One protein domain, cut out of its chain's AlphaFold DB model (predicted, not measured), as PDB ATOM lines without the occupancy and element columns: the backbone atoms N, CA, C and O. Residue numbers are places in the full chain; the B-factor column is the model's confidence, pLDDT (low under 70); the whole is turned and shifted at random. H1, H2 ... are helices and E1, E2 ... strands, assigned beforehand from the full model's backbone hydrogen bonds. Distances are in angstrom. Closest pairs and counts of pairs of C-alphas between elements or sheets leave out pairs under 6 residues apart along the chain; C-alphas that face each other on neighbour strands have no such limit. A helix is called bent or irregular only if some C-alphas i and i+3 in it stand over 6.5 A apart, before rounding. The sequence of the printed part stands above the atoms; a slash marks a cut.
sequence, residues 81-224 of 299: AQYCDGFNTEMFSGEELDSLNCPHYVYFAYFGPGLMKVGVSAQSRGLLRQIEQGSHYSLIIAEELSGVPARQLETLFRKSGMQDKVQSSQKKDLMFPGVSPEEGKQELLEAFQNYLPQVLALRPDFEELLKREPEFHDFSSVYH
ATOM      1  N   ALA A  81     130.683 124.699  73.110       89.00
ATOM      2  CA  ALA A  81     131.559 123.566  73.332       89.00
ATOM      3  C   ALA A  81     132.568 123.307  72.201       89.00
ATOM      4  O   ALA A  81     133.565 122.635  72.457       89.00
ATOM      5  N   GLN A  82     132.299 123.787  70.980       88.06
ATOM      6  CA  GLN A  82     133.146 123.592  69.801       88.06
ATOM      7  C   GLN A  82     134.208 124.685  69.596       88.06
ATOM      8  O   GLN A  82     135.116 124.467  68.796       88.06
ATOM      9  N   TYR A  83     134.093 125.842  70.255       89.81
ATOM     10  CA  TYR A  83     134.998 126.983  70.037       89.81
ATOM     11  C   TYR A  83     135.427 127.728  71.308       89.81
ATOM     12  O   TYR A  83     136.320 128.566  71.234       89.81
ATOM     13  N   CYS A  84     134.850 127.421  72.471       92.50
ATOM     14  CA  CYS A  84     135.351 127.891  73.759       92.50
ATOM     15  C   CYS A  84     136.720 127.249  74.057       92.50
ATOM     16  O   CYS A  84     136.841 126.025  74.042       92.50
ATOM     17  N   ASP A  85     137.734 128.066  74.353       93.44
ATOM     18  CA  ASP A  85     139.086 127.627  74.744       93.44
ATOM     19  C   ASP A  85     139.288 127.561  76.269       93.44
ATOM     20  O   ASP A  85     140.344 127.153  76.752       93.44
ATOM     21  N   GLY A  86     138.265 127.964  77.025       94.81
ATOM     22  CA  GLY A  86     138.272 128.041  78.480       94.81
ATOM     23  C   GLY A  86     138.949 129.286  79.066       94.81
ATOM     24  O   GLY A  86     138.882 129.458  80.277       94.81
ATOM     25  N   PHE A  87     139.576 130.163  78.274       93.31
ATOM     26  CA  PHE A  87     140.263 131.364  78.777       93.31
ATOM     27  C   PHE A  87     139.486 132.659  78.514       93.31
ATOM     28  O   PHE A  87     139.443 133.504  79.400       93.31
ATOM     29  N   ASN A  88     138.843 132.800  77.350       90.38
ATOM     30  CA  ASN A  88     138.116 134.021  76.956       90.38
ATOM     31  C   ASN A  88     136.611 133.919  77.279       90.38
ATOM     32  O   ASN A  88     135.753 134.035  76.399       90.38
ATOM     33  N   THR A  89     136.271 133.587  78.528       91.50
ATOM     34  CA  THR A  89     134.884 133.269  78.920       91.50
ATOM     35  C   THR A  89     133.947 134.477  78.933       91.50
ATOM     36  O   THR A  89     132.745 134.319  78.762       91.50
ATOM     37  N   GLU A  90     134.489 135.682  79.086       91.81
ATOM     38  CA  GLU A  90     133.772 136.962  79.104       91.81
ATOM     39  C   GLU A  90     133.078 137.308  77.779       91.81
ATOM     40  O   GLU A  90     132.204 138.172  77.746       91.81
ATOM     41  N   MET A  91     133.450 136.632  76.689       91.25
ATOM     42  CA  MET A  91     132.807 136.780  75.384       91.25
ATOM     43  C   MET A  91     131.493 135.994  75.261       91.25
ATOM     44  O   MET A  91     130.785 136.165  74.268       91.25
ATOM     45  N   PHE A  92     131.179 135.129  76.228       93.31
ATOM     46  CA  PHE A  92     129.994 134.273  76.218       93.31
ATOM     47  C   PHE A  92     128.958 134.754  77.233       93.31
ATOM     48  O   PHE A  92     129.278 135.305  78.287       93.31
ATOM     49  N   SER A  93     127.689 134.527  76.916       93.25
ATOM     50  CA  SER A  93     126.586 134.747  77.846       93.25
ATOM     51  C   SER A  93     126.595 133.727  78.994       93.25
ATOM     52  O   SER A  93     127.189 132.652  78.897       93.25
ATOM     53  N   GLY A  94     125.887 134.045  80.084       92.62
ATOM     54  CA  GLY A  94     125.726 133.121  81.214       92.62
ATOM     55  C   GLY A  94     125.090 131.790  80.802       92.62
ATOM     56  O   GLY A  94     125.616 130.741  81.144       92.62
ATOM     57  N   GLU A  95     124.036 131.826  79.979       91.06
ATOM     58  CA  GLU A  95     123.356 130.620  79.472       91.06
ATOM     59  C   GLU A  95     124.290 129.734  78.630       91.06
ATOM     60  O   GLU A  95     124.279 128.506  78.745       91.06
ATOM     61  N   GLU A  96     125.139 130.350  77.804       91.69
ATOM     62  CA  GLU A  96     126.146 129.627  77.034       91.69
ATOM     63  C   GLU A  96     127.145 128.920  77.954       91.69
ATOM     64  O   GLU A  96     127.380 127.723  77.784       91.69
ATOM     65  N   LEU A  97     127.703 129.621  78.944       93.12
ATOM     66  CA  LEU A  97     128.629 129.028  79.912       93.12
ATOM     67  C   LEU A  97     127.958 127.940  80.758       93.12
ATOM     68  O   LEU A  97     128.556 126.887  80.975       93.12
ATOM     69  N   ASP A  98     126.700 128.138  81.148       92.44
ATOM     70  CA  ASP A  98     125.925 127.160  81.909       92.44
ATOM     71  C   ASP A  98     125.745 125.844  81.146       92.44
ATOM     72  O   ASP A  98     125.773 124.766  81.746       92.44
ATOM     73  N   SER A  99     125.676 125.896  79.811       90.00
ATOM     74  CA  SER A  99     125.652 124.692  78.971       90.00
ATOM     75  C   SER A  99     126.921 123.826  79.091       90.00
ATOM     76  O   SER A  99     126.900 122.644  78.736       90.00
ATOM     77  N   LEU A 100     128.022 124.376  79.622       92.75
ATOM     78  CA  LEU A 100     129.282 123.670  79.872       92.75
ATOM     79  C   LEU A 100     129.437 123.161  81.311       92.75
ATOM     80  O   LEU A 100     130.413 122.465  81.583       92.75
ATOM     81  N   ASN A 101     128.511 123.460  82.226       91.56
ATOM     82  CA  ASN A 101     128.653 123.114  83.648       91.56
ATOM     83  C   ASN A 101     128.529 121.616  83.950       91.56
ATOM     84  O   ASN A 101     128.863 121.184  85.051       91.56
ATOM     85  N   CYS A 102     128.064 120.811  82.994       93.12
ATOM     86  CA  CYS A 102     128.060 119.363  83.161       93.12
ATOM     87  C   CYS A 102     129.489 118.809  83.346       93.12
ATOM     88  O   CYS A 102     130.451 119.413  82.865       93.12
ATOM     89  N   PRO A 103     129.647 117.655  84.010       96.94
ATOM     90  CA  PRO A 103     130.949 117.018  84.157       96.94
ATOM     91  C   PRO A 103     131.596 116.617  82.821       96.94
ATOM     92  O   PRO A 103     130.939 116.107  81.905       96.94
ATOM     93  N   HIS A 104     132.903 116.840  82.715       97.56
ATOM     94  CA  HIS A 104     133.748 116.547  81.562       97.56
ATOM     95  C   HIS A 104     134.979 115.740  81.977       97.56
ATOM     96  O   HIS A 104     135.418 115.763  83.125       97.56
ATOM     97  N   TYR A 105     135.567 115.069  80.994       97.88
ATOM     98  CA  TYR A 105     136.873 114.440  81.106       97.88
ATOM     99  C   TYR A 105     137.798 114.921  79.985       97.88
ATOM    100  O   TYR A 105     137.348 115.290  78.890       97.88
ATOM    101  N   VAL A 106     139.098 114.915  80.271       97.94
ATOM    102  CA  VAL A 106     140.170 115.249  79.330       97.94
ATOM    103  C   VAL A 106     140.950 113.982  79.026       97.94
ATOM    104  O   VAL A 106     141.262 113.195  79.921       97.94
ATOM    105  N   TYR A 107     141.232 113.764  77.748       97.94
ATOM    106  CA  TYR A 107     141.815 112.522  77.271       97.94
ATOM    107  C   TYR A 107     142.835 112.756  76.169       97.94
ATOM    108  O   TYR A 107     142.752 113.726  75.415       97.94
ATOM    109  N   PHE A 108     143.771 111.825  76.044       97.69
ATOM    110  CA  PHE A 108     144.619 111.684  74.873       97.69
ATOM    111  C   PHE A 108     144.039 110.574  73.997       97.69
ATOM    112  O   PHE A 108     143.610 109.541  74.505       97.69
ATOM    113  N   ALA A 109     143.992 110.789  72.687       97.38
ATOM    114  CA  ALA A 109     143.474 109.836  71.713       97.38
ATOM    115  C   ALA A 109     144.548 109.485  70.689       97.38
ATOM    116  O   ALA A 109     145.057 110.375  70.007       97.38
ATOM    117  N   TYR A 110     144.829 108.191  70.565       97.31
ATOM    118  CA  TYR A 110     145.791 107.613  69.635       97.31
ATOM    119  C   TYR A 110     145.092 107.121  68.366       97.31
ATOM    120  O   TYR A 110     144.089 106.404  68.438       97.31
ATOM    121  N   PHE A 111     145.615 107.488  67.198       95.19
ATOM    122  CA  PHE A 111     145.080 107.082  65.893       95.19
ATOM    123  C   PHE A 111     146.028 106.178  65.106       95.19
ATOM    124  O   PHE A 111     145.572 105.528  64.172       95.19
ATOM    125  N   GLY A 112     147.302 106.137  65.480       93.31
ATOM    126  CA  GLY A 112     148.367 105.367  64.846       93.31
ATOM    127  C   GLY A 112     149.732 105.936  65.249       93.31
ATOM    128  O   GLY A 112     149.770 106.961  65.939       93.31
ATOM    129  N   PRO A 113     150.839 105.316  64.808       89.62
ATOM    130  CA  PRO A 113     152.186 105.706  65.216       89.62
ATOM    131  C   PRO A 113     152.456 107.191  64.977       89.62
ATOM    132  O   PRO A 113     152.281 107.699  63.867       89.62
ATOM    133  N   GLY A 114     152.849 107.908  66.034       85.38
ATOM    134  CA  GLY A 114     153.124 109.349  65.970       85.38
ATOM    135  C   GLY A 114     151.900 110.245  65.721       85.38
ATOM    136  O   GLY A 114     152.058 111.451  65.511       85.38
ATOM    137  N   LEU A 115     150.681 109.697  65.748       92.19
ATOM    138  CA  LEU A 115     149.444 110.435  65.511       92.19
ATOM    139  C   LEU A 115     148.496 110.327  66.704       92.19
ATOM    140  O   LEU A 115     147.694 109.400  66.829       92.19
ATOM    141  N   MET A 116     148.538 111.346  67.556       94.94
ATOM    142  CA  MET A 116     147.657 111.478  68.710       94.94
ATOM    143  C   MET A 116     147.244 112.928  68.943       94.94
ATOM    144  O   MET A 116     147.895 113.855  68.465       94.94
ATOM    145  N   LYS A 117     146.166 113.129  69.702       95.75
ATOM    146  CA  LYS A 117     145.674 114.460  70.084       95.75
ATOM    147  C   LYS A 117     145.142 114.471  71.510       95.75
ATOM    148  O   LYS A 117     144.715 113.430  72.006       95.75
ATOM    149  N   VAL A 118     145.052 115.654  72.107       97.00
ATOM    150  CA  VAL A 118     144.240 115.881  73.310       97.00
ATOM    151  C   VAL A 118     142.783 116.153  72.915       97.00
ATOM    152  O   VAL A 118     142.471 116.540  71.781       97.00
ATOM    153  N   GLY A 119     141.853 115.871  73.813       95.75
ATOM    154  CA  GLY A 119     140.447 116.184  73.634       95.75
ATOM    155  C   GLY A 119     139.721 116.367  74.954       95.75
ATOM    156  O   GLY A 119     140.105 115.794  75.971       95.75
ATOM    157  N   VAL A 120     138.620 117.110  74.900       96.19
ATOM    158  CA  VAL A 120     137.619 117.176  75.968       96.19
ATOM    159  C   VAL A 120     136.299 116.533  75.534       96.19
ATOM    160  O   VAL A 120     135.892 116.600  74.365       96.19
ATOM    161  N   SER A 121     135.599 115.901  76.473       96.00
ATOM    162  CA  SER A 121     134.239 115.404  76.259       96.00
ATOM    163  C   SER A 121     133.412 115.498  77.531       96.00
ATOM    164  O   SER A 121     133.934 115.327  78.625       96.00
ATOM    165  N   ALA A 122     132.108 115.730  77.381       95.19
ATOM    166  CA  ALA A 122     131.168 115.566  78.481       95.19
ATOM    167  C   ALA A 122     131.115 114.087  78.896       95.19
ATOM    168  O   ALA A 122     131.044 113.203  78.033       95.19
ATOM    169  N   GLN A 123     131.109 113.820  80.201       95.56
ATOM    170  CA  GLN A 123     131.042 112.462  80.750       95.56
ATOM    171  C   GLN A 123     129.730 111.752  80.404       95.56
ATOM    172  O   GLN A 123     129.725 110.539  80.216       95.56
ATOM    173  N   SER A 124     128.636 112.494  80.202       93.00
ATOM    174  CA  SER A 124     127.347 111.941  79.755       93.00
ATOM    175  C   SER A 124     127.420 111.208  78.409       93.00
ATOM    176  O   SER A 124     126.538 110.414  78.088       93.00
ATOM    177  N   ARG A 125     128.471 111.451  77.615       90.56
ATOM    178  CA  ARG A 125     128.727 110.738  76.358       90.56
ATOM    179  C   ARG A 125     129.475 109.416  76.544       90.56
ATOM    180  O   ARG A 125     129.614 108.685  75.565       90.56
ATOM    181  N   GLY A 126     129.987 109.128  77.741       91.50
ATOM    182  CA  GLY A 126     130.888 108.005  77.989       91.50
ATOM    183  C   GLY A 126     132.041 107.978  76.981       91.50
ATOM    184  O   GLY A 126     132.557 109.030  76.588       91.50
ATOM    185  N   LEU A 127     132.375 106.778  76.500       92.94
ATOM    186  CA  LEU A 127     133.424 106.551  75.499       92.94
ATOM    187  C   LEU A 127     132.952 106.706  74.038       92.94
ATOM    188  O   LEU A 127     133.732 106.555  73.095       92.94
ATOM    189  N   LEU A 128     131.677 107.058  73.805       93.56
ATOM    190  CA  LEU A 128     131.147 107.216  72.442       93.56
ATOM    191  C   LEU A 128     131.862 108.316  71.662       93.56
ATOM    192  O   LEU A 128     131.940 108.259  70.437       93.56
ATOM    193  N   ARG A 129     132.392 109.334  72.348       93.12
ATOM    194  CA  ARG A 129     133.129 110.419  71.695       93.12
ATOM    195  C   ARG A 129     134.408 109.914  71.020       93.12
ATOM    196  O   ARG A 129     134.721 110.385  69.927       93.12
ATOM    197  N   GLN A 130     135.125 108.990  71.652       94.81
ATOM    198  CA  GLN A 130     136.353 108.363  71.152       94.81
ATOM    199  C   GLN A 130     136.018 107.440  69.986       94.81
ATOM    200  O   GLN A 130     136.615 107.564  68.915       94.81
ATOM    201  N   ILE A 131     134.978 106.622  70.168       95.62
ATOM    202  CA  ILE A 131     134.444 105.707  69.154       95.62
ATOM    203  C   ILE A 131     134.081 106.467  67.877       95.62
ATOM    204  O   ILE A 131     134.572 106.142  66.801       95.62
ATOM    205  N   GLU A 132     133.302 107.548  67.984       94.19
ATOM    206  CA  GLU A 132     132.943 108.397  66.842       94.19
ATOM    207  C   GLU A 132     134.151 109.092  66.199       94.19
ATOM    208  O   GLU A 132     134.147 109.377  64.998       94.19
ATOM    209  N   GLN A 133     135.184 109.412  66.984       93.00
ATOM    210  CA  GLN A 133     136.415 110.003  66.464       93.00
ATOM    211  C   GLN A 133     137.302 108.979  65.751       93.00
ATOM    212  O   GLN A 133     138.086 109.407  64.895       93.00
ATOM    213  N   GLY A 134     137.165 107.689  66.065       95.44
ATOM    214  CA  GLY A 134     137.920 106.586  65.475       95.44
ATOM    215  C   GLY A 134     139.336 106.431  66.029       95.44
ATOM    216  O   GLY A 134     140.238 106.067  65.270       95.44
ATOM    217  N   SER A 135     139.553 106.773  67.303       96.25
ATOM    218  CA  SER A 135     140.819 106.482  67.992       96.25
ATOM    219  C   SER A 135     140.909 104.996  68.313       96.25
ATOM    220  O   SER A 135     139.911 104.421  68.741       96.25
ATOM    221  N   HIS A 136     142.087 104.402  68.143       97.50
ATOM    222  CA  HIS A 136     142.353 103.005  68.510       97.50
ATOM    223  C   HIS A 136     142.471 102.846  70.016       97.50
ATOM    224  O   HIS A 136     141.825 101.984  70.604       97.50
ATOM    225  N   TYR A 137     143.222 103.758  70.631       98.25
ATOM    226  CA  TYR A 137     143.456 103.784  72.065       98.25
ATOM    227  C   TYR A 137     143.147 105.165  72.636       98.25
ATOM    228  O   TYR A 137     143.193 106.184  71.931       98.25
ATOM    229  N   SER A 138     142.817 105.229  73.920       98.12
ATOM    230  CA  SER A 138     142.696 106.497  74.641       98.12
ATOM    231  C   SER A 138     143.220 106.396  76.060       98.12
ATOM    232  O   SER A 138     143.159 105.337  76.675       98.12
ATOM    233  N   LEU A 139     143.712 107.522  76.565       98.44
ATOM    234  CA  LEU A 139     144.178 107.686  77.932       98.44
ATOM    235  C   LEU A 139     143.398 108.833  78.581       98.44
ATOM    236  O   LEU A 139     143.559 109.985  78.178       98.44
ATOM    237  N   ILE A 140     142.531 108.538  79.547       98.44
ATOM    238  CA  ILE A 140     141.801 109.551  80.316       98.44
ATOM    239  C   ILE A 140     142.725 110.080  81.410       98.44
ATOM    240  O   ILE A 140     143.154 109.324  82.280       98.44
ATOM    241  N   ILE A 141     143.030 111.377  81.368       98.31
ATOM    242  CA  ILE A 141     144.014 112.013  82.260       98.31
ATOM    243  C   ILE A 141     143.371 112.873  83.352       98.31
ATOM    244  O   ILE A 141     144.028 113.180  84.340       98.31
ATOM    245  N   ALA A 142     142.106 113.264  83.189       98.00
ATOM    246  CA  ALA A 142     141.348 114.069  84.145       98.00
ATOM    247  C   ALA A 142     139.844 113.826  83.950       98.00
ATOM    248  O   ALA A 142     139.408 113.605  82.818       98.00
ATOM    249  N   GLU A 143     139.050 113.887  85.017       97.19
ATOM    250  CA  GLU A 143     137.602 113.624  85.009       97.19
ATOM    251  C   GLU A 143     136.861 114.441  86.079       97.19
ATOM    252  O   GLU A 143     137.498 115.071  86.918       97.19
ATOM    253  N   GLU A 144     135.525 114.468  86.025       95.69
ATOM    254  CA  GLU A 144     134.665 115.260  86.926       95.69
ATOM    255  C   GLU A 144     134.919 116.785  86.893       95.69
ATOM    256  O   GLU A 144     134.567 117.516  87.820       95.69
ATOM    257  N   LEU A 145     135.499 117.310  85.807       96.56
ATOM    258  CA  LEU A 145     135.741 118.746  85.646       96.56
ATOM    259  C   LEU A 145     134.494 119.448  85.106       96.56
ATOM    260  O   LEU A 145     133.823 118.935  84.209       96.56
ATOM    261  N   SER A 146     134.236 120.682  85.539       95.25
ATOM    262  CA  SER A 146     133.340 121.556  84.776       95.25
ATOM    263  C   SER A 146     133.962 121.902  83.413       95.25
ATOM    264  O   SER A 146     135.173 121.790  83.190       95.25
ATOM    265  N   GLY A 147     133.140 122.309  82.446       94.69
ATOM    266  CA  GLY A 147     133.588 122.401  81.059       94.69
ATOM    267  C   GLY A 147     134.623 123.491  80.764       94.69
ATOM    268  O   GLY A 147     135.337 123.357  79.770       94.69
ATOM    269  N   VAL A 148     134.728 124.542  81.584       96.12
ATOM    270  CA  VAL A 148     135.750 125.599  81.436       96.12
ATOM    271  C   VAL A 148     137.152 125.098  81.817       96.12
ATOM    272  O   VAL A 148     138.016 125.113  80.939       96.12
ATOM    273  N   PRO A 149     137.420 124.604  83.044       96.56
ATOM    274  CA  PRO A 149     138.744 124.089  83.404       96.56
ATOM    275  C   PRO A 149     139.168 122.897  82.536       96.56
ATOM    276  O   PRO A 149     140.332 122.815  82.151       96.56
ATOM    277  N   ALA A 150     138.233 122.037  82.114       97.31
ATOM    278  CA  ALA A 150     138.533 120.957  81.174       97.31
ATOM    279  C   ALA A 150     139.078 121.475  79.824       97.31
ATOM    280  O   ALA A 150     140.043 120.930  79.286       97.31
ATOM    281  N   ARG A 151     138.503 122.564  79.296       97.06
ATOM    282  CA  ARG A 151     138.961 123.227  78.059       97.06
ATOM    283  C   ARG A 151     140.247 124.017  78.244       97.06
ATOM    284  O   ARG A 151     141.061 124.058  77.324       97.06
ATOM    285  N   GLN A 152     140.456 124.612  79.417       97.50
ATOM    286  CA  GLN A 152     141.736 125.233  79.752       97.50
ATOM    287  C   GLN A 152     142.850 124.181  79.718       97.50
ATOM    288  O   GLN A 152     143.866 124.403  79.063       97.50
ATOM    289  N   LEU A 153     142.636 123.024  80.356       97.38
ATOM    290  CA  LEU A 153     143.595 121.919  80.370       97.38
ATOM    291  C   LEU A 153     143.875 121.402  78.951       97.38
ATOM    292  O   LEU A 153     145.033 121.351  78.539       97.38
ATOM    293  N   GLU A 154     142.826 121.116  78.168       97.06
ATOM    294  CA  GLU A 154     142.946 120.758  76.745       97.06
ATOM    295  C   GLU A 154     143.764 121.808  75.973       97.06
ATOM    296  O   GLU A 154     144.725 121.474  75.281       97.06
ATOM    297  N   THR A 155     143.435 123.093  76.119       96.81
ATOM    298  CA  THR A 155     144.112 124.191  75.419       96.81
ATOM    299  C   THR A 155     145.588 124.304  75.786       96.81
ATOM    300  O   THR A 155     146.398 124.577  74.899       96.81
ATOM    301  N   LEU A 156     145.962 124.083  77.047       97.19
ATOM    302  CA  LEU A 156     147.362 124.106  77.468       97.19
ATOM    303  C   LEU A 156     148.160 122.951  76.850       97.19
ATOM    304  O   LEU A 156     149.235 123.205  76.311       97.19
ATOM    305  N   PHE A 157     147.609 121.732  76.813       96.69
ATOM    306  CA  PHE A 157     148.239 120.602  76.113       96.69
ATOM    307  C   PHE A 157     148.381 120.844  74.602       96.69
ATOM    308  O   PHE A 157     149.391 120.495  73.995       96.69
ATOM    309  N   ARG A 158     147.403 121.497  73.958       95.06
ATOM    310  CA  ARG A 158     147.563 121.897  72.546       95.06
ATOM    311  C   ARG A 158     148.688 122.919  72.376       95.06
ATOM    312  O   ARG A 158     149.494 122.815  71.456       95.06
ATOM    313  N   LYS A 159     148.765 123.911  73.272       94.88
ATOM    314  CA  LYS A 159     149.804 124.953  73.245       94.88
ATOM    315  C   LYS A 159     151.206 124.412  73.550       94.88
ATOM    316  O   LYS A 159     152.170 125.026  73.108       94.88
ATOM    317  N   SER A 160     151.335 123.269  74.230       93.00
ATOM    318  CA  SER A 160     152.622 122.587  74.439       93.00
ATOM    319  C   SER A 160     153.112 121.798  73.216       93.00
ATOM    320  O   SER A 160     154.163 121.167  73.284       93.00
ATOM    321  N   GLY A 161     152.384 121.839  72.094       90.00
ATOM    322  CA  GLY A 161     152.786 121.223  70.826       90.00
ATOM    323  C   GLY A 161     152.086 119.903  70.504       90.00
ATOM    324  O   GLY A 161     152.402 119.295  69.482       90.00
ATOM    325  N   MET A 162     151.133 119.456  71.327       91.19
ATOM    326  CA  MET A 162     150.294 118.311  70.979       91.19
ATOM    327  C   MET A 162     149.339 118.678  69.836       91.19
ATOM    328  O   MET A 162     148.826 119.798  69.775       91.19
ATOM    329  N   GLN A 163     149.074 117.742  68.920       84.44
ATOM    330  CA  GLN A 163     148.223 118.036  67.768       84.44
ATOM    331  C   GLN A 163     146.800 118.417  68.193       84.44
ATOM    332  O   GLN A 163     146.170 117.747  69.010       84.44
ATOM    333  N   ASP A 164     146.274 119.472  67.571       76.12
ATOM    334  CA  ASP A 164     144.901 119.941  67.779       76.12
ATOM    335  C   ASP A 164     143.881 119.065  67.030       76.12
ATOM    336  O   ASP A 164     142.860 118.631  67.570       76.12
ATOM    337  N   LYS A 165     144.158 118.780  65.752       79.94
ATOM    338  CA  LYS A 165     143.220 118.101  64.852       79.94
ATOM    339  C   LYS A 165     143.928 117.046  64.025       79.94
ATOM    340  O   LYS A 165     144.929 117.323  63.381       79.94
ATOM    341  N   VAL A 166     143.309 115.873  63.975       82.81
ATOM    342  CA  VAL A 166     143.683 114.790  63.065       82.81
ATOM    343  C   VAL A 166     142.744 114.826  61.864       82.81
ATOM    344  O   VAL A 166     141.520 114.754  62.038       82.81
ATOM    345  N   GLN A 167     143.301 114.967  60.661       84.50
ATOM    346  CA  GLN A 167     142.526 115.080  59.424       84.50
ATOM    347  C   GLN A 167     141.837 113.756  59.080       84.50
ATOM    348  O   GLN A 167     142.346 112.682  59.390       84.50
ATOM    349  N   SER A 168     140.681 113.817  58.412       77.19
ATOM    350  CA  SER A 168     139.953 112.602  58.022       77.19
ATOM    351  C   SER A 168     140.771 111.693  57.101       77.19
ATOM    352  O   SER A 168     140.720 110.485  57.284       77.19
ATOM    353  N   SER A 169     141.544 112.253  56.164       79.25
ATOM    354  CA  SER A 169     142.431 111.493  55.267       79.25
ATOM    355  C   SER A 169     143.456 110.669  56.047       79.25
ATOM    356  O   SER A 169     143.527 109.463  55.866       79.25
ATOM    357  N   GLN A 170     144.140 111.282  57.018       79.50
ATOM    358  CA  GLN A 170     145.107 110.587  57.877       79.50
ATOM    359  C   GLN A 170     144.471 109.418  58.644       79.50
ATOM    360  O   GLN A 170     145.106 108.395  58.866       79.50
ATOM    361  N   LYS A 171     143.203 109.551  59.058       79.94
ATOM    362  CA  LYS A 171     142.487 108.467  59.749       79.94
ATOM    363  C   LYS A 171     142.087 107.327  58.817       79.94
ATOM    364  O   LYS A 171     141.968 106.203  59.295       79.94
ATOM    365  N   LYS A 172     141.849 107.637  57.539       81.06
ATOM    366  CA  LYS A 172     141.479 106.685  56.483       81.06
ATOM    367  C   LYS A 172     142.619 105.692  56.246       81.06
ATOM    368  O   LYS A 172     142.386 104.489  56.242       81.06
ATOM    369  N   ASP A 173     143.845 106.211  56.195       83.19
ATOM    370  CA  ASP A 173     145.071 105.420  56.018       83.19
ATOM    371  C   ASP A 173     145.423 104.578  57.260       83.19
ATOM    372  O   ASP A 173     146.138 103.583  57.170       83.19
ATOM    373  N   LEU A 174     144.891 104.945  58.428       89.38
ATOM    374  CA  LEU A 174     145.157 104.297  59.714       89.38
ATOM    375  C   LEU A 174     143.967 103.458  60.183       89.38
ATOM    376  O   LEU A 174     143.517 103.583  61.325       89.38
ATOM    377  N   MET A 175     143.422 102.610  59.304       92.00
ATOM    378  CA  MET A 175     142.294 101.737  59.655       92.00
ATOM    379  C   MET A 175     142.643 100.750  60.780       92.00
ATOM    380  O   MET A 175     141.785 100.450  61.606       92.00
ATOM    381  N   PHE A 176     143.905 100.323  60.859       93.06
ATOM    382  CA  PHE A 176     144.452  99.435  61.889       93.06
ATOM    383  C   PHE A 176     145.467 100.186  62.769       93.06
ATOM    384  O   PHE A 176     146.001 101.208  62.326       93.06
ATOM    385  N   PRO A 177     145.701  99.753  64.022       91.38
ATOM    386  CA  PRO A 177     146.558 100.483  64.958       91.38
ATOM    387  C   PRO A 177     148.040 100.461  64.593       91.38
ATOM    388  O   PRO A 177     148.735 101.426  64.892       91.38
ATOM    389  N   GLY A 178     148.523  99.394  63.950       90.62
ATOM    390  CA  GLY A 178     149.934  99.231  63.577       90.62
ATOM    391  C   GLY A 178     150.882  98.917  64.743       90.62
ATOM    392  O   GLY A 178     152.035  98.582  64.493       90.62
ATOM    393  N   VAL A 179     150.399  98.990  65.986       94.31
ATOM    394  CA  VAL A 179     151.108  98.627  67.223       94.31
ATOM    395  C   VAL A 179     150.160  97.895  68.173       94.31
ATOM    396  O   VAL A 179     148.935  98.048  68.078       94.31
ATOM    397  N   SER A 180     150.721  97.129  69.104       96.00
ATOM    398  CA  SER A 180     149.968  96.451  70.165       96.00
ATOM    399  C   SER A 180     149.301  97.438  71.141       96.00
ATOM    400  O   SER A 180     149.718  98.600  71.235       96.00
ATOM    401  N   PRO A 181     148.275  97.008  71.903       97.12
ATOM    402  CA  PRO A 181     147.683  97.828  72.959       97.12
ATOM    403  C   PRO A 181     148.700  98.284  74.012       97.12
ATOM    404  O   PRO A 181     148.627  99.416  74.486       97.12
ATOM    405  N   GLU A 182     149.672  97.438  74.358       97.31
ATOM    406  CA  GLU A 182     150.734  97.752  75.313       97.31
ATOM    407  C   GLU A 182     151.653  98.867  74.799       97.31
ATOM    408  O   GLU A 182     151.927  99.821  75.530       97.31
ATOM    409  N   GLU A 183     152.083  98.787  73.539       97.31
ATOM    410  CA  GLU A 183     152.887  99.828  72.886       97.31
ATOM    411  C   GLU A 183     152.102 101.139  72.768       97.31
ATOM    412  O   GLU A 183     152.601 102.197  73.144       97.31
ATOM    413  N   GLY A 184     150.837 101.078  72.341       97.19
ATOM    414  CA  GLY A 184     149.975 102.256  72.241       97.19
ATOM    415  C   GLY A 184     149.706 102.925  73.595       97.19
ATOM    416  O   GLY A 184     149.676 104.155  73.692       97.19
ATOM    417  N   LYS A 185     149.553 102.133  74.665       97.94
ATOM    418  CA  LYS A 185     149.463 102.640  76.041       97.94
ATOM    419  C   LYS A 185     150.745 103.357  76.449       97.94
ATOM    420  O   LYS A 185     150.669 104.438  77.034       97.94
ATOM    421  N   GLN A 186     151.897 102.764  76.146       97.44
ATOM    422  CA  GLN A 186     153.196 103.343  76.460       97.44
ATOM    423  C   GLN A 186     153.400 104.674  75.723       97.44
ATOM    424  O   GLN A 186     153.722 105.665  76.373       97.44
ATOM    425  N   GLU A 187     153.104 104.745  74.421       97.00
ATOM    426  CA  GLU A 187     153.185 105.991  73.643       97.00
ATOM    427  C   GLU A 187     152.314 107.112  74.244       97.00
ATOM    428  O   GLU A 187     152.741 108.263  74.350       97.00
ATOM    429  N   LEU A 188     151.087 106.788  74.670       97.88
ATOM    430  CA  LEU A 188     150.181 107.758  75.296       97.88
ATOM    431  C   LEU A 188     150.698 108.254  76.655       97.88
ATOM    432  O   LEU A 188     150.596 109.448  76.949       97.88
ATOM    433  N   LEU A 189     151.245 107.356  77.480       97.69
ATOM    434  CA  LEU A 189     151.818 107.703  78.783       97.69
ATOM    435  C   LEU A 189     153.088 108.545  78.637       97.69
ATOM    436  O   LEU A 189     153.238 109.539  79.346       97.69
ATOM    437  N   GLU A 190     153.966 108.195  77.700       96.81
ATOM    438  CA  GLU A 190     155.168 108.971  77.389       96.81
ATOM    439  C   GLU A 190     154.805 110.371  76.900       96.81
ATOM    440  O   GLU A 190     155.353 111.359  77.386       96.81
ATOM    441  N   ALA A 191     153.828 110.488  75.997       96.50
ATOM    442  CA  ALA A 191     153.331 111.789  75.567       96.50
ATOM    443  C   ALA A 191     152.787 112.607  76.746       96.50
ATOM    444  O   ALA A 191     153.110 113.787  76.876       96.50
ATOM    445  N   PHE A 192     151.997 111.992  77.632       97.12
ATOM    446  CA  PHE A 192     151.476 112.672  78.816       97.12
ATOM    447  C   PHE A 192     152.610 113.186  79.715       97.12
ATOM    448  O   PHE A 192     152.618 114.366  80.061       97.12
ATOM    449  N   GLN A 193     153.613 112.355  80.009       96.31
ATOM    450  CA  GLN A 193     154.787 112.739  80.802       96.31
ATOM    451  C   GLN A 193     155.630 113.833  80.135       96.31
ATOM    452  O   GLN A 193     156.160 114.702  80.824       96.31
ATOM    453  N   ASN A 194     155.731 113.825  78.805       96.50
ATOM    454  CA  ASN A 194     156.512 114.803  78.049       96.50
ATOM    455  C   ASN A 194     155.860 116.192  78.010       96.50
ATOM    456  O   ASN A 194     156.586 117.188  78.050       96.50
ATOM    457  N   TYR A 195     154.524 116.260  77.920       96.81
ATOM    458  CA  TYR A 195     153.771 117.519  77.809       96.81
ATOM    459  C   TYR A 195     153.309 118.104  79.154       96.81
ATOM    460  O   TYR A 195     153.028 119.302  79.259       96.81
ATOM    461  N   LEU A 196     153.187 117.272  80.190       96.94
ATOM    462  CA  LEU A 196     152.681 117.706  81.487       96.94
ATOM    463  C   LEU A 196     153.536 118.816  82.139       96.94
ATOM    464  O   LEU A 196     152.951 119.791  82.614       96.94
ATOM    465  N   PRO A 197     154.886 118.765  82.128       97.50
ATOM    466  CA  PRO A 197     155.703 119.816  82.730       97.50
ATOM    467  C   PRO A 197     155.456 121.211  82.141       97.50
ATOM    468  O   PRO A 197     155.441 122.186  82.889       97.50
ATOM    469  N   GLN A 198     155.228 121.339  80.827       97.06
ATOM    470  CA  GLN A 198     154.958 122.646  80.211       97.06
ATOM    471  C   GLN A 198     153.558 123.161  80.572       97.06
ATOM    472  O   GLN A 198     153.375 124.369  80.721       97.06
ATOM    473  N   VAL A 199     152.582 122.264  80.753       97.25
ATOM    474  CA  VAL A 199     151.243 122.619  81.249       97.25
ATOM    475  C   VAL A 199     151.321 123.117  82.693       97.25
ATOM    476  O   VAL A 199     150.836 124.213  82.986       97.25
ATOM    477  N   LEU A 200     151.984 122.368  83.580       97.62
ATOM    478  CA  LEU A 200     152.105 122.724  84.998       97.62
ATOM    479  C   LEU A 200     152.983 123.958  85.231       97.62
ATOM    480  O   LEU A 200     152.730 124.708  86.167       97.62
ATOM    481  N   ALA A 201     153.951 124.243  84.357       97.25
ATOM    482  CA  ALA A 201     154.710 125.495  84.411       97.25
ATOM    483  C   ALA A 201     153.822 126.740  84.217       97.25
ATOM    484  O   ALA A 201     154.138 127.809  84.740       97.25
ATOM    485  N   LEU A 202     152.717 126.614  83.472       96.31
ATOM    486  CA  LEU A 202     151.755 127.695  83.237       96.31
ATOM    487  C   LEU A 202     150.617 127.703  84.266       96.31
ATOM    488  O   LEU A 202     150.111 128.774  84.604       96.31
ATOM    489  N   ARG A 203     150.195 126.523  84.735       96.25
ATOM    490  CA  ARG A 203     149.116 126.331  85.715       96.25
ATOM    491  C   ARG A 203     149.472 125.218  86.708       96.25
ATOM    492  O   ARG A 203     149.024 124.088  86.530       96.25
ATOM    493  N   PRO A 204     150.262 125.519  87.755       96.94
ATOM    494  CA  PRO A 204     150.640 124.523  88.761       96.94
ATOM    495  C   PRO A 204     149.430 123.922  89.485       96.94
ATOM    496  O   PRO A 204     149.426 122.749  89.831       96.94
ATOM    497  N   ASP A 205     148.370 124.713  89.653       95.62
ATOM    498  CA  ASP A 205     147.117 124.308  90.290       95.62
ATOM    499  C   ASP A 205     146.359 123.208  89.527       95.62
ATOM    500  O   ASP A 205     145.474 122.565  90.084       95.62
ATOM    501  N   PHE A 206     146.710 122.944  88.264       96.06
ATOM    502  CA  PHE A 206     146.096 121.866  87.486       96.06
ATOM    503  C   PHE A 206     146.592 120.475  87.868       96.06
ATOM    504  O   PHE A 206     145.954 119.499  87.482       96.06
ATOM    505  N   GLU A 207     147.674 120.360  88.642       96.12
ATOM    506  CA  GLU A 207     148.163 119.067  89.129       96.12
ATOM    507  C   GLU A 207     147.090 118.319  89.938       96.12
ATOM    508  O   GLU A 207     146.914 117.115  89.769       96.12
ATOM    509  N   GLU A 208     146.297 119.042  90.736       95.12
ATOM    510  CA  GLU A 208     145.222 118.470  91.558       95.12
ATOM    511  C   GLU A 208     144.027 117.951  90.739       95.12
ATOM    512  O   GLU A 208     143.226 117.167  91.248       95.12
ATOM    513  N   LEU A 209     143.902 118.364  89.473       95.81
ATOM    514  CA  LEU A 209     142.821 117.948  88.572       95.81
ATOM    515  C   LEU A 209     143.130 116.638  87.836       95.81
ATOM    516  O   LEU A 209     142.245 116.057  87.204       95.81
ATOM    517  N   LEU A 210     144.388 116.200  87.856       97.38
ATOM    518  CA  LEU A 210     144.851 115.052  87.088       97.38
ATOM    519  C   LEU A 210     144.615 113.748  87.851       97.38
ATOM    520  O   LEU A 210     144.794 113.650  89.066       97.38
ATOM    521  N   LYS A 211     144.272 112.695  87.108       96.69
ATOM    522  CA  LYS A 211     144.232 111.336  87.644       96.69
ATOM    523  C   LYS A 211     145.656 110.910  87.998       96.69
ATOM    524  O   LYS A 211     146.558 110.987  87.167       96.69
ATOM    525  N   ARG A 212     145.839 110.390  89.218       92.50
ATOM    526  CA  ARG A 212     147.112 109.782  89.655       92.50
ATOM    527  C   ARG A 212     147.523 108.624  88.748       92.50
ATOM    528  O   ARG A 212     148.695 108.473  88.430       92.50
ATOM    529  N   GLU A 213     146.537 107.838  88.332       94.75
ATOM    530  CA  GLU A 213     146.683 106.750  87.371       94.75
ATOM    531  C   GLU A 213     145.728 107.017  86.200       94.75
ATOM    532  O   GLU A 213     144.518 106.804  86.331       94.75
ATOM    533  N   PRO A 214     146.237 107.548  85.072       97.25
ATOM    534  CA  PRO A 214     145.429 107.745  83.879       97.25
ATOM    535  C   PRO A 214     144.830 106.429  83.365       97.25
ATOM    536  O   PRO A 214     145.490 105.389  83.338       97.25
ATOM    537  N   GLU A 215     143.570 106.478  82.943       98.00
ATOM    538  CA  GLU A 215     142.797 105.291  82.568       98.00
ATOM    539  C   GLU A 215     142.956 104.985  81.078       98.00
ATOM    540  O   GLU A 215     142.694 105.838  80.231       98.00
ATOM    541  N   PHE A 216     143.401 103.772  80.748       98.50
ATOM    542  CA  PHE A 216     143.636 103.344  79.369       98.50
ATOM    543  C   PHE A 216     142.448 102.554  78.815       98.50
ATOM    544  O   PHE A 216     141.962 101.628  79.462       98.50
ATOM    545  N   HIS A 217     142.051 102.859  77.580       98.19
ATOM    546  CA  HIS A 217     141.019 102.135  76.841       98.19
ATOM    547  C   HIS A 217     141.526 101.679  75.474       98.19
ATOM    548  O   HIS A 217     142.119 102.468  74.735       98.19
ATOM    549  N   ASP A 218     141.200 100.433  75.126       97.69
ATOM    550  CA  ASP A 218     141.390  99.842  73.802       97.69
ATOM    551  C   ASP A 218     140.037  99.624  73.115       97.69
ATOM    552  O   ASP A 218     139.150  98.953  73.646       97.69
ATOM    553  N   PHE A 219     139.879 100.205  71.924       97.06
ATOM    554  CA  PHE A 219     138.655 100.138  71.126       97.06
ATOM    555  C   PHE A 219     138.726  99.124  69.978       97.06
ATOM    556  O   PHE A 219     137.768  98.996  69.218       97.06
ATOM    557  N   SER A 220     139.819  98.372  69.829       94.69
ATOM    558  CA  SER A 220     140.024  97.461  68.694       94.69
ATOM    559  C   SER A 220     138.904  96.426  68.562       94.69
ATOM    560  O   SER A 220     138.382  96.204  67.467       94.69
ATOM    561  N   SER A 221     138.468  95.856  69.691       94.38
ATOM    562  CA  SER A 221     137.338  94.917  69.734       94.38
ATOM    563  C   SER A 221     135.997  95.600  69.454       94.38
ATOM    564  O   SER A 221     135.124  95.001  68.833       94.38
ATOM    565  N   VAL A 222     135.836  96.869  69.854       95.50
ATOM    566  CA  VAL A 222     134.607  97.642  69.597       95.50
ATOM    567  C   VAL A 222     134.384  97.849  68.095       95.50
ATOM    568  O   VAL A 222     133.263  97.876  67.586       95.50
ATOM    569  N   TYR A 223     135.486  97.978  67.367       96.25
ATOM    570  CA  TYR A 223     135.510  98.189  65.928       96.25
ATOM    571  C   TYR A 223     135.572  96.896  65.104       96.25
ATOM    572  O   TYR A 223     135.560  96.986  63.875       96.25
ATOM    573  N   HIS A 224     135.644  95.722  65.747       96.38
ATOM    574  CA  HIS A 224     135.839  94.416  65.097       96.38
ATOM    575  C   HIS A 224     137.137  94.329  64.256       96.38
ATOM    576  O   HIS A 224     137.196  93.642  63.234       96.38
TER     577      HIS A 224
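This is residues 81 to 224 of the 299 residues of the protein "DUF2797 domain-containing protein" of Candidatus Peregrinibacteria bacterium (UniProt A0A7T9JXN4). A twisted sheet of four strands has the long helix H5 slanting over one face, with H3 about perpendicular to it and H6 standing up from that same face, while the short H2 covers part of the other face. H1 lies far out at one end, and H4 only grazes the sheet. The printed part has 144 residues with six named helices and four named strands, in the order H1 E1 E2 H2 E3 H3 H4 H5 H6 E4. The sheet runs E2 E1 E3 E4, antiparallel throughout; the class is mixed, helices and strands. The whole is compact, with a radius of gyration of the C-alphas of 15.0 A and spans of 44 by 29 by 25 A.

After residues 81 to 93, with no named element, H1, residues 94 to 98, touches no helix and is not on the sheet. E1, residues 104 to 112, and E2, residues 115 to 122, form an antiparallel hairpin at 156 degrees, with N 109 and O 117 2.8 A apart. H2, residues 128 to 133, is over E1 at a height of 8.1 A over the sheet. E3, residues 137 to 145, is antiparallel to E1 at 168 degrees, with N 108 and O 139 2.8 A apart. E2, H2 and E3 make a split strand-helix-strand unit, two strands running the same way with E1 between them, its crossover right-handed. H3, residues 147 to 159, is on the opposite face to H2, its closest C-alphas to E2 being Glu 154 and Gly 119, 6.1 A. H4, residues 168 to 173, grazes the sheet with residues 170 to 173. H5, residues 181 to 202, is irregular, C-alphas 194 and 197 being 6.9 A apart; its residues 195 to 199 alone touch H3, closest at the C-alphas of Val 199 and Leu 156, 5.6 A, about perpendicular at 83 degrees. H6, residues 204 to 209, stands up from the sheet over E3. E4, residues 210 to 218, is antiparallel to E3 at 141 degrees, with N 140 and O 215 2.8 A apart. Every O i to N i+4 pair is within hydrogen-bond range in H1, H2, H3 and H4; H5 has 15 of 18, and H6 0 of 2 beside 2 of 3 O i to N i+3 pairs.

C-alpha 94 of H1 is at (125.726, 133.121, 81.214). E1 is 24.9 A long, E2 23.0 A, E3 21.6 A, H3 18.2 A, H5 31.8 A and E4 20.5 A; E4 ends with C-alpha 218 at (141.390, 99.842, 73.802).

The C-alphas farthest apart, of Ser 93 and Ser 180, are 45.5 A apart. The printed part has no cut and no long link. No printed residue is under 70 in pLDDT.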